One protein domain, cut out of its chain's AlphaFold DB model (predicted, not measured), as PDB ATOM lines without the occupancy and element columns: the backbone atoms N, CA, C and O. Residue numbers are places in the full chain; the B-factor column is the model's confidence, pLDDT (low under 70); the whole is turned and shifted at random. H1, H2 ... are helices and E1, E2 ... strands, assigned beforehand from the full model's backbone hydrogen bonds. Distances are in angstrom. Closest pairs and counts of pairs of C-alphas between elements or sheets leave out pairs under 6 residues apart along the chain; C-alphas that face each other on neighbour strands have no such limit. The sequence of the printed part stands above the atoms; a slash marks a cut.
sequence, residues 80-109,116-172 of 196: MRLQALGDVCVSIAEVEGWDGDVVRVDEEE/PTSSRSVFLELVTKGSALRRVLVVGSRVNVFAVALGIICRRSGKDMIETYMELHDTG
ATOM      1  N   MET A  80     149.610 172.239  71.401       50.91
ATOM      2  CA  MET A  80     149.055 171.677  72.646       50.91
ATOM      3  C   MET A  80     147.859 172.450  73.212       50.91
ATOM      4  O   MET A  80     147.309 172.045  74.239       50.91
ATOM      5  N   ARG A  81     147.477 173.581  72.602       62.97
ATOM      6  CA  ARG A  81     146.496 174.481  73.216       62.97
ATOM      7  C   ARG A  81     145.060 174.128  72.891       62.97
ATOM      8  O   ARG A  81     144.269 174.228  73.800       62.97
ATOM      9  N   LEU A  82     144.715 173.693  71.682       71.69
ATOM     10  CA  LEU A  82     143.325 173.417  71.307       71.69
ATOM     11  C   LEU A  82     143.247 172.135  70.479       71.69
ATOM     12  O   LEU A  82     143.843 172.068  69.409       71.69
ATOM     13  N   GLN A  83     142.465 171.155  70.925       78.94
ATOM     14  CA  GLN A  83     142.193 169.944  70.155       78.94
ATOM     15  C   GLN A  83     140.689 169.763  69.956       78.94
ATOM     16  O   GLN A  83     139.911 169.848  70.901       78.94
ATOM     17  N   ALA A  84     140.278 169.467  68.723       79.06
ATOM     18  CA  ALA A  84     138.905 169.096  68.410       79.06
ATOM     19  C   ALA A  84     138.701 167.578  68.551       79.06
ATOM     20  O   ALA A  84     139.389 166.783  67.918       79.06
ATOM     21  N   LEU A  85     137.709 167.192  69.346       75.69
ATOM     22  CA  LEU A  85     137.191 165.838  69.531       75.69
ATOM     23  C   LEU A  85     135.757 165.790  68.967       75.69
ATOM     24  O   LEU A  85     134.780 165.606  69.691       75.69
ATOM     25  N   GLY A  86     135.623 166.046  67.663       75.25
ATOM     26  CA  GLY A  86     134.323 166.190  67.002       75.25
ATOM     27  C   GLY A  86     133.691 167.565  67.243       75.25
ATOM     28  O   GLY A  86     134.229 168.581  66.810       75.25
ATOM     29  N   ASP A  87     132.535 167.600  67.909       74.56
ATOM     30  CA  ASP A  87     131.784 168.820  68.256       74.56
ATOM     31  C   ASP A  87     132.153 169.393  69.645       74.56
ATOM     32  O   ASP A  87     131.557 170.370  70.123       74.56
ATOM     33  N   VAL A  88     133.152 168.790  70.292       81.12
ATOM     34  CA  VAL A  88     133.770 169.247  71.536       81.12
ATOM     35  C   VAL A  88     135.224 169.606  71.254       81.12
ATOM     36  O   VAL A  88     135.943 168.845  70.621       81.12
ATOM     37  N   CYS A  89     135.668 170.760  71.727       83.62
ATOM     38  CA  CYS A  89     137.059 171.180  71.721       83.62
ATOM     39  C   CYS A  89     137.595 171.174  73.151       83.62
ATOM     40  O   CYS A  89     136.893 171.556  74.086       83.62
ATOM     41  N   VAL A  90     138.839 170.751  73.322       82.06
ATOM     42  CA  VAL A  90     139.557 170.763  74.594       82.06
ATOM     43  C   VAL A  90     140.720 171.729  74.519       82.06
ATOM     44  O   VAL A  90     141.405 171.794  73.499       82.06
ATOM     45  N   SER A  91     140.939 172.478  75.593       81.88
ATOM     46  CA  SER A  91     142.035 173.424  75.703       81.88
ATOM     47  C   SER A  91     142.629 173.465  77.100       81.88
ATOM     48  O   SER A  91     141.922 173.379  78.100       81.88
ATOM     49  N   ILE A  92     143.949 173.619  77.169       77.81
ATOM     50  CA  ILE A  92     144.678 173.804  78.434       77.81
ATOM     51  C   ILE A  92     144.812 175.306  78.769       77.81
ATOM     52  O   ILE A  92     145.189 175.676  79.875       77.81
ATOM     53  N   ALA A  93     144.476 176.191  77.824       76.75
ATOM     54  CA  ALA A  93     144.545 177.646  77.975       76.75
ATOM     55  C   ALA A  93     143.226 178.328  77.570       76.75
ATOM     56  O   ALA A  93     142.410 177.757  76.845       76.75
ATOM     57  N   GLU A  94     142.997 179.565  78.006       75.19
ATOM     58  CA  GLU A  94     141.858 180.328  77.489       75.19
ATOM     59  C   GLU A  94     142.029 180.613  75.990       75.19
ATOM     60  O   GLU A  94     143.132 180.862  75.500       75.19
ATOM     61  N   VAL A  95     140.918 180.541  75.258       77.00
ATOM     62  CA  VAL A  95     140.869 180.762  73.810       77.00
ATOM     63  C   VAL A  95     140.056 182.023  73.564       77.00
ATOM     64  O   VAL A  95     138.849 182.053  73.815       77.00
ATOM     65  N   GLU A  96     140.715 183.075  73.086       77.88
ATOM     66  CA  GLU A  96     140.046 184.321  72.721       77.88
ATOM     67  C   GLU A  96     139.175 184.122  71.469       77.88
ATOM     68  O   GLU A  96     139.582 183.478  70.504       77.88
ATOM     69  N   GLY A  97     137.965 184.691  71.474       76.12
ATOM     70  CA  GLY A  97     137.082 184.685  70.303       76.12
ATOM     71  C   GLY A  97     136.369 183.360  70.012       76.12
ATOM     72  O   GLY A  97     135.937 183.150  68.879       76.12
ATOM     73  N   TRP A  98     136.229 182.463  70.997       81.75
ATOM     74  CA  TRP A  98     135.442 181.238  70.831       81.75
ATOM     75  C   TRP A  98     133.952 181.539  70.590       81.75
ATOM     76  O   TRP A  98     133.293 182.181  71.405       81.75
ATOM     77  N   ASP A  99     133.424 181.030  69.476       76.94
ATOM     78  CA  ASP A  99     132.011 181.117  69.090       76.94
ATOM     79  C   ASP A  99     131.280 179.825  69.495       76.94
ATOM     80  O   ASP A  99     131.111 178.890  68.699       76.94
ATOM     81  N   GLY A 100     130.935 179.735  70.781       79.00
ATOM     82  CA  GLY A 100     130.243 178.589  71.364       79.00
ATOM     83  C   GLY A 100     130.244 178.591  72.890       79.00
ATOM     84  O   GLY A 100     130.646 179.555  73.540       79.00
ATOM     85  N   ASP A 101     129.807 177.478  73.464       80.69
ATOM     86  CA  ASP A 101     129.724 177.315  74.911       80.69
ATOM     87  C   ASP A 101     131.111 177.015  75.489       80.69
ATOM     88  O   ASP A 101     131.840 176.183  74.945       80.69
ATOM     89  N   VAL A 102     131.483 177.684  76.584       80.44
ATOM     90  CA  VAL A 102     132.774 177.487  77.264       80.44
ATOM     91  C   VAL A 102     132.547 176.870  78.638       80.44
ATOM     92  O   VAL A 102     131.789 177.390  79.455       80.44
ATOM     93  N   VAL A 103     133.250 175.776  78.897       78.44
ATOM     94  CA  VAL A 103     133.266 175.019  80.143       78.44
ATOM     95  C   VAL A 103     134.618 175.216  80.789       78.44
ATOM     96  O   VAL A 103     135.622 174.769  80.246       78.44
ATOM     97  N   ARG A 104     134.648 175.860  81.951       81.00
ATOM     98  CA  ARG A 104     135.865 175.957  82.758       81.00
ATOM     99  C   ARG A 104     135.888 174.814  83.762       81.00
ATOM    100  O   ARG A 104     134.883 174.542  84.415       81.00
ATOM    101  N   VAL A 105     137.015 174.123  83.819       73.25
ATOM    102  CA  VAL A 105     137.260 172.994  84.708       73.25
ATOM    103  C   VAL A 105     138.376 173.405  85.653       73.25
ATOM    104  O   VAL A 105     139.557 173.265  85.331       73.25
ATOM    105  N   ASP A 106     137.978 173.958  86.793       69.50
ATOM    106  CA  ASP A 106     138.902 174.394  87.834       69.50
ATOM    107  C   ASP A 106     139.556 173.178  88.519       69.50
ATOM    108  O   ASP A 106     138.928 172.131  88.720       69.50
ATOM    109  N   GLU A 107     140.841 173.302  88.867       58.47
ATOM    110  CA  GLU A 107     141.498 172.400  89.814       58.47
ATOM    111  C   GLU A 107     141.064 172.834  91.219       58.47
ATOM    112  O   GLU A 107     141.482 173.886  91.694       58.47
ATOM    113  N   GLU A 108     140.169 172.086  91.868       56.69
ATOM    114  CA  GLU A 108     139.797 172.430  93.241       56.69
ATOM    115  C   GLU A 108     140.934 172.113  94.212       56.69
ATOM    116  O   GLU A 108     141.468 171.003  94.240       56.69
ATOM    117  N   GLU A 109     141.236 173.122  95.026       47.09
ATOM    118  CA  GLU A 109     141.938 173.039  96.297       47.09
ATOM    119  C   GLU A 109     141.337 171.906  97.147       47.09
ATOM    120  O   GLU A 109     140.117 171.757  97.261       47.09
ATOM    121  N   PRO A 116     136.320 166.166  95.176       41.34
ATOM    122  CA  PRO A 116     136.159 167.314  94.287       41.34
ATOM    123  C   PRO A 116     134.667 167.545  94.001       41.34
ATOM    124  O   PRO A 116     133.955 166.647  93.534       41.34
ATOM    125  N   THR A 117     134.176 168.743  94.305       46.97
ATOM    126  CA  THR A 117     132.747 169.075  94.368       46.97
ATOM    127  C   THR A 117     132.263 170.032  93.274       46.97
ATOM    128  O   THR A 117     131.178 169.767  92.740       46.97
ATOM    129  N   SER A 118     133.002 171.063  92.834       48.88
ATOM    130  CA  SER A 118     132.464 171.948  91.774       48.88
ATOM    131  C   SER A 118     132.534 171.335  90.380       48.88
ATOM    132  O   SER A 118     131.539 171.425  89.655       48.88
ATOM    133  N   SER A 119     133.601 170.596  90.037       53.91
ATOM    134  CA  SER A 119     133.727 169.903  88.740       53.91
ATOM    135  C   SER A 119     132.543 168.972  88.472       53.91
ATOM    136  O   SER A 119     131.997 168.954  87.372       53.91
ATOM    137  N   ARG A 120     132.041 168.275  89.501       54.59
ATOM    138  CA  ARG A 120     130.891 167.370  89.369       54.59
ATOM    139  C   ARG A 120     129.578 168.116  89.129       54.59
ATOM    140  O   ARG A 120     128.740 167.607  88.394       54.59
ATOM    141  N   SER A 121     129.383 169.289  89.727       57.94
ATOM    142  CA  SER A 121     128.166 170.093  89.534       57.94
ATOM    143  C   SER A 121     128.118 170.746  88.152       57.94
ATOM    144  O   SER A 121     127.113 170.611  87.458       57.94
ATOM    145  N   VAL A 122     129.235 171.331  87.708       60.09
ATOM    146  CA  VAL A 122     129.406 171.913  86.371       60.09
ATOM    147  C   VAL A 122     129.298 170.814  85.320       60.09
ATOM    148  O   VAL A 122     128.537 170.949  84.364       60.09
ATOM    149  N   PHE A 123     129.955 169.672  85.548       60.53
ATOM    150  CA  PHE A 123     129.809 168.479  84.723       60.53
ATOM    151  C   PHE A 123     128.358 168.019  84.664       60.53
ATOM    152  O   PHE A 123     127.845 167.875  83.569       60.53
ATOM    153  N   LEU A 124     127.661 167.831  85.789       60.59
ATOM    154  CA  LEU A 124     126.260 167.395  85.797       60.59
ATOM    155  C   LEU A 124     125.325 168.412  85.134       60.59
ATOM    156  O   LEU A 124     124.381 168.007  84.459       60.59
ATOM    157  N   GLU A 125     125.579 169.710  85.270       65.12
ATOM    158  CA  GLU A 125     124.817 170.765  84.601       65.12
ATOM    159  C   GLU A 125     125.049 170.756  83.081       65.12
ATOM    160  O   GLU A 125     124.106 170.831  82.298       65.12
ATOM    161  N   LEU A 126     126.291 170.580  82.639       62.19
ATOM    162  CA  LEU A 126     126.642 170.462  81.222       62.19
ATOM    163  C   LEU A 126     126.166 169.166  80.602       62.19
ATOM    164  O   LEU A 126     125.674 169.153  79.481       62.19
ATOM    165  N   VAL A 127     126.274 168.081  81.353       56.88
ATOM    166  CA  VAL A 127     125.735 166.770  81.030       56.88
ATOM    167  C   VAL A 127     124.228 166.944  80.880       56.88
ATOM    168  O   VAL A 127     123.715 166.688  79.798       56.88
ATOM    169  N   THR A 128     123.509 167.511  81.855       60.62
ATOM    170  CA  THR A 128     122.054 167.754  81.745       60.62
ATOM    171  C   THR A 128     121.652 168.686  80.598       60.62
ATOM    172  O   THR A 128     120.639 168.409  79.954       60.62
ATOM    173  N   LYS A 129     122.458 169.702  80.267       61.47
ATOM    174  CA  LYS A 129     122.262 170.604  79.114       61.47
ATOM    175  C   LYS A 129     122.817 170.068  77.781       61.47
ATOM    176  O   LYS A 129     122.599 170.690  76.743       61.47
ATOM    177  N   GLY A 130     123.507 168.924  77.778       53.72
ATOM    178  CA  GLY A 130     124.445 168.501  76.727       53.72
ATOM    179  C   GLY A 130     123.863 168.256  75.331       53.72
ATOM    180  O   GLY A 130     124.621 168.188  74.364       53.72
ATOM    181  N   SER A 131     122.536 168.174  75.198       54.31
ATOM    182  CA  SER A 131     121.855 168.093  73.898       54.31
ATOM    183  C   SER A 131     121.612 169.453  73.227       54.31
ATOM    184  O   SER A 131     121.291 169.480  72.042       54.31
ATOM    185  N   ALA A 132     121.749 170.573  73.949       61.25
ATOM    186  CA  ALA A 132     121.470 171.917  73.426       61.25
ATOM    187  C   ALA A 132     122.716 172.655  72.902       61.25
ATOM    188  O   ALA A 132     122.592 173.588  72.109       61.25
ATOM    189  N   LEU A 133     123.909 172.249  73.337       64.19
ATOM    190  CA  LEU A 133     125.162 172.932  73.015       64.19
ATOM    191  C   LEU A 133     125.632 172.489  71.623       64.19
ATOM    192  O   LEU A 133     125.740 171.289  71.372       64.19
ATOM    193  N   ARG A 134     125.898 173.429  70.708       70.62
ATOM    194  CA  ARG A 134     126.316 173.118  69.320       70.62
ATOM    195  C   ARG A 134     127.820 172.912  69.176       70.62
ATOM    196  O   ARG A 134     128.241 172.057  68.405       70.62
ATOM    197  N   ARG A 135     128.618 173.708  69.888       77.88
ATOM    198  CA  ARG A 135     130.077 173.578  69.980       77.88
ATOM    199  C   ARG A 135     130.486 173.919  71.398       77.88
ATOM    200  O   ARG A 135     130.101 174.970  71.902       77.88
ATOM    201  N   VAL A 136     131.244 173.029  72.021       81.88
ATOM    202  CA  VAL A 136     131.664 173.188  73.416       81.88
ATOM    203  C   VAL A 136     133.175 173.268  73.469       81.88
ATOM    204  O   VAL A 136     133.831 172.400  72.909       81.88
ATOM    205  N   LEU A 137     133.715 174.275  74.143       83.12
ATOM    206  CA  LEU A 137     135.122 174.365  74.502       83.12
ATOM    207  C   LEU A 137     135.277 174.030  75.982       83.12
ATOM    208  O   LEU A 137     134.672 174.689  76.820       83.12
ATOM    209  N   VAL A 138     136.100 173.044  76.309       81.75
ATOM    210  CA  VAL A 138     136.443 172.673  77.684       81.75
ATOM    211  C   VAL A 138     137.847 173.186  77.986       81.75
ATOM    212  O   VAL A 138     138.792 172.795  77.310       81.75
ATOM    213  N   VAL A 139     137.978 174.070  78.974       83.38
ATOM    214  CA  VAL A 139     139.227 174.730  79.376       83.38
ATOM    215  C   VAL A 139     139.601 174.322  80.793       83.38
ATOM    216  O   VAL A 139     138.747 174.367  81.674       83.38
ATOM    217  N   GLY A 140     140.857 173.955  81.038       78.81
ATOM    218  CA  GLY A 140     141.330 173.565  82.371       78.81
ATOM    219  C   GLY A 140     142.547 172.643  82.330       78.81
ATOM    220  O   GLY A 140     143.290 172.610  81.349       78.81
ATOM    221  N   SER A 141     142.750 171.855  83.386       74.00
ATOM    222  CA  SER A 141     143.881 170.927  83.442       74.00
ATOM    223  C   SER A 141     143.724 169.737  82.496       74.00
ATOM    224  O   SER A 141     142.625 169.246  82.237       74.00
ATOM    225  N   ARG A 142     144.851 169.235  81.987       69.62
ATOM    226  CA  ARG A 142     144.891 168.229  80.914       69.62
ATOM    227  C   ARG A 142     144.101 166.948  81.238       69.62
ATOM    228  O   ARG A 142     143.433 166.417  80.365       69.62
ATOM    229  N   VAL A 143     144.111 166.457  82.477       71.56
ATOM    230  CA  VAL A 143     143.333 165.255  82.854       71.56
ATOM    231  C   VAL A 143     141.840 165.571  82.955       71.56
ATOM    232  O   VAL A 143     141.008 164.859  82.389       71.56
ATOM    233  N   ASN A 144     141.495 166.661  83.641       74.25
ATOM    234  CA  ASN A 144     140.105 166.990  83.940       74.25
ATOM    235  C   ASN A 144     139.344 167.421  82.681       74.25
ATOM    236  O   ASN A 144     138.213 166.995  82.458       74.25
ATOM    237  N   VAL A 145     139.992 168.202  81.817       79.50
ATOM    238  CA  VAL A 145     139.440 168.635  80.531       79.50
ATOM    239  C   VAL A 145     139.124 167.443  79.636       79.50
ATOM    240  O   VAL A 145     138.046 167.395  79.044       79.50
ATOM    241  N   PHE A 146     140.027 166.460  79.569       80.69
ATOM    242  CA  PHE A 146     139.796 165.263  78.770       80.69
ATOM    243  C   PHE A 146     138.620 164.445  79.299       80.69
ATOM    244  O   PHE A 146     137.744 164.060  78.528       80.69
ATOM    245  N   ALA A 147     138.569 164.216  80.614       79.94
ATOM    246  CA  ALA A 147     137.490 163.461  81.244       79.94
ATOM    247  C   ALA A 147     136.118 164.124  81.027       79.94
ATOM    248  O   ALA A 147     135.145 163.450  80.683       79.94
ATOM    249  N   VAL A 148     136.047 165.453  81.171       78.75
ATOM    250  CA  VAL A 148     134.819 166.226  80.937       78.75
ATOM    251  C   VAL A 148     134.408 166.169  79.466       78.75
ATOM    252  O   VAL A 148     133.245 165.881  79.173       78.75
ATOM    253  N   ALA A 149     135.343 166.378  78.538       82.44
ATOM    254  CA  ALA A 149     135.059 166.303  77.109       82.44
ATOM    255  C   ALA A 149     134.584 164.912  76.687       82.44
ATOM    256  O   ALA A 149     133.572 164.793  75.996       82.44
ATOM    257  N   LEU A 150     135.249 163.859  77.167       82.94
ATOM    258  CA  LEU A 150     134.851 162.483  76.901       82.94
ATOM    259  C   LEU A 150     133.434 162.218  77.422       82.94
ATOM    260  O   LEU A 150     132.608 161.685  76.686       82.94
ATOM    261  N   GLY A 151     133.107 162.662  78.638       80.06
ATOM    262  CA  GLY A 151     131.754 162.527  79.188       80.06
ATOM    263  C   GLY A 151     130.676 163.243  78.363       80.06
ATOM    264  O   GLY A 151     129.583 162.697  78.184       80.06
ATOM    265  N   ILE A 152     130.977 164.422  77.808       79.81
ATOM    266  CA  ILE A 152     130.067 165.141  76.899       79.81
ATOM    267  C   ILE A 152     129.850 164.336  75.611       79.81
ATOM    268  O   ILE A 152     128.702 164.135  75.205       79.81
ATOM    269  N   ILE A 153     130.927 163.837  74.999       82.50
ATOM    270  CA  ILE A 153     130.866 163.056  73.755       82.50
ATOM    271  C   ILE A 153     130.044 161.781  73.962       82.50
ATOM    272  O   ILE A 153     129.124 161.522  73.187       82.50
ATOM    273  N   CYS A 154     130.309 161.028  75.033       83.38
ATOM    274  CA  CYS A 154     129.596 159.784  75.348       83.38
ATOM    275  C   CYS A 154     128.099 160.025  75.536       83.38
ATOM    276  O   CYS A 154     127.263 159.262  75.056       83.38
ATOM    277  N   ARG A 155     127.730 161.131  76.194       78.88
ATOM    278  CA  ARG A 155     126.321 161.478  76.372       78.88
ATOM    279  C   ARG A 155     125.636 161.856  75.059       78.88
ATOM    280  O   ARG A 155     124.469 161.512  74.880       78.88
ATOM    281  N   ARG A 156     126.319 162.574  74.163       80.69
ATOM    282  CA  ARG A 156     125.761 162.952  72.853       80.69
ATOM    283  C   ARG A 156     125.604 161.755  71.927       80.69
ATOM    284  O   ARG A 156     124.602 161.656  71.227       80.69
ATOM    285  N   SER A 157     126.589 160.863  71.929       79.62
ATOM    286  CA  SER A 157     126.595 159.670  71.085       79.62
ATOM    287  C   SER A 157     125.741 158.535  71.658       79.62
ATOM    288  O   SER A 157     125.330 157.651  70.910       79.62
ATOM    289  N   GLY A 158     125.476 158.549  72.968       80.38
ATOM    290  CA  GLY A 158     124.854 157.438  73.691       80.38
ATOM    291  C   GLY A 158     125.764 156.211  73.822       80.38
ATOM    292  O   GLY A 158     125.284 155.155  74.227       80.38
ATOM    293  N   LYS A 159     127.048 156.335  73.459       81.88
ATOM    294  CA  LYS A 159     128.037 155.253  73.508       81.88
ATOM    295  C   LYS A 159     128.674 155.147  74.891       81.88
ATOM    296  O   LYS A 159     128.695 156.110  75.663       81.88
ATOM    297  N   ASP A 160     129.229 153.974  75.183       84.19
ATOM    298  CA  ASP A 160     130.013 153.764  76.396       84.19
ATOM    299  C   ASP A 160     131.299 154.615  76.391       84.19
ATOM    300  O   ASP A 160     131.856 154.949  75.338       84.19
ATOM    301  N   MET A 161     131.778 154.967  77.587       81.12
ATOM    302  CA  MET A 161     132.983 155.780  77.758       81.12
ATOM    303  C   MET A 161     134.238 155.105  77.222       81.12
ATOM    304  O   MET A 161     135.062 155.757  76.577       81.12
ATOM    305  N   ILE A 162     134.377 153.805  77.469       82.25
ATOM    306  CA  ILE A 162     135.524 153.026  77.017       82.25
ATOM    307  C   ILE A 162     135.460 152.892  75.498       82.25
ATOM    308  O   ILE A 162     136.455 153.147  74.830       82.25
ATOM    309  N   GLU A 163     134.291 152.567  74.945       83.06
ATOM    310  CA  GLU A 163     134.102 152.454  73.494       83.06
ATOM    311  C   GLU A 163     134.450 153.764  72.771       83.06
ATOM    312  O   GLU A 163     135.232 153.765  71.821       83.06
ATOM    313  N   THR A 164     133.950 154.894  73.279       84.25
ATOM    314  CA  THR A 164     134.226 156.227  72.724       84.25
ATOM    315  C   THR A 164     135.713 156.579  72.803       84.25
ATOM    316  O   THR A 164     136.276 157.133  71.858       84.25
ATOM    317  N   TYR A 165     136.374 156.250  73.914       83.38
ATOM    318  CA  TYR A 165     137.811 156.469  74.060       83.38
ATOM    319  C   TYR A 165     138.624 155.641  73.059       83.38
ATOM    320  O   TYR A 165     139.515 156.182  72.403       83.38
ATOM    321  N   MET A 166     138.311 154.350  72.925       83.62
ATOM    322  CA  MET A 166     139.017 153.459  72.001       83.62
ATOM    323  C   MET A 166     138.811 153.903  70.551       83.62
ATOM    324  O   MET A 166     139.768 153.949  69.787       83.62
ATOM    325  N   GLU A 167     137.606 154.342  70.183       83.25
ATOM    326  CA  GLU A 167     137.333 154.898  68.853       83.25
ATOM    327  C   GLU A 167     138.174 156.158  68.576       83.25
ATOM    328  O   GLU A 167     138.804 156.262  67.524       83.25
ATOM    329  N   LEU A 168     138.254 157.098  69.526       80.56
ATOM    330  CA  LEU A 168     139.101 158.297  69.401       80.56
ATOM    331  C   LEU A 168     140.593 157.952  69.307       80.56
ATOM    332  O   LEU A 168     141.347 158.607  68.580       80.56
ATOM    333  N   HIS A 169     141.020 156.921  70.033       80.38
ATOM    334  CA  HIS A 169     142.382 156.418  69.988       80.38
ATOM    335  C   HIS A 169     142.700 155.806  68.612       80.38
ATOM    336  O   HIS A 169     143.660 156.218  67.953       80.38
ATOM    337  N   ASP A 170     141.872 154.881  68.138       79.12
ATOM    338  CA  ASP A 170     142.151 154.070  66.949       79.12
ATOM    339  C   ASP A 170     141.960 154.842  65.638       79.12
ATOM    340  O   ASP A 170     142.667 154.599  64.660       79.12
ATOM    341  N   THR A 171     141.058 155.827  65.617       77.25
ATOM    342  CA  THR A 171     140.831 156.694  64.444       77.25
ATOM    343  C   THR A 171     141.910 157.755  64.246       77.25
ATOM    344  O   THR A 171     141.894 158.477  63.250       77.25
ATOM    345  N   GLY A 172     142.848 157.886  65.185       68.38
ATOM    346  CA  GLY A 172     143.827 158.967  65.143       68.38
ATOM    347  C   GLY A 172     143.271 160.328  65.577       68.38
ATOM    348  O   GLY A 172     144.001 161.311  65.507       68.38
TER     349      GLY A 172
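Overview. This is residues 80 to 109 and 116 to 172 of the 196 residues of an uncharacterized protein of Armillaria gallica (UniProt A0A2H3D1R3). A twisted four-stranded sheet has the longest helix, H2, lying lengthwise over its two inner strands, E2 and E4. H1 runs side by side with H2 near the edge strand E3, while H3 packs crosswise on H2, off the sheet. The printed part has 87 residues with three named helices and four named strands, in the order E1 E2 E3 H1 E4 H2 H3; the sheet order is E1 E2 E4 E3, mixed, and the class is mixed, helices and strands. It is compact and rounded, with a radius of gyration of the C-alphas of 12.3 A and spans of 32 by 26 by 26 A.

Along the chain. E1, residues 82 to 85, begins with C-alpha 82 at (143.325, 173.417, 71.307) and is 9.9 A long. E2, residues 88 to 91, covers 10.2 A, and E3, residues 101 to 105, covers 13.1 A. H1, residues 118 to 129, is 16.3 A from first to last C-alpha. E4, residues 136 to 140, is 13.2 A long. H2, residues 142 to 157, begins with C-alpha 142 at (144.891, 168.229, 80.914) and is 22.5 A long. H3, residues 161 to 170, is 14.3 A long and ends with C-alpha 170 at (142.151, 154.070, 66.949).

Arrangement. E1 and E2 form an antiparallel hairpin at 154 degrees, with N 85 and O 88 2.7 A apart, within hydrogen-bond range. E2 and E4 are parallel at 24 degrees, with N 89 and O 136 at 2.7 A. E4 and E3 are parallel at 22 degrees, with N 103 and O 137 at 2.7 A. From edge to edge the strands' lines turn by 72 degrees. H1 and H2 with the sheet E1 E2 E4 E3 make two layers, that is, helices on one face of a sheet. H2 has a height over the sheet of 8.5 A, lies over E2 and E4 and runs along the strands, at 6 degrees to E4 on the local plane; its closest C-alphas to E4 are those of Val 145 and Val 138, 5.8 A. H1, with residues 123 to 127 alone, touches H2 at a shallow tilt of 22 degrees, the same way; the C-alphas of Val 127 and Ile 152 are closest, at 6.2 A. H3 touches residues 150 to 154 of H2, about perpendicular at 75 degrees, closest at the C-alphas of Met 161 and Cys 154, 5.8 A. H3 is not on the sheet, and H1 and H3 are apart. In H1, H2 and H3 every O i to N i+4 pair is within hydrogen-bond range.

Size, cuts and confidence. The two C-alphas farthest apart, those of Glu 109 and Thr 171, are 35.8 A apart. Residues 110 to 115 are not printed, and C-alphas 109 and 116 are 8.4 A apart across this cut. Of the links that are printed whole, no link is long. The mean pLDDT of the printed part is 73.1; residues 80 to 81, 106 to 109, 116 to 133, 142 and 172 are under 70.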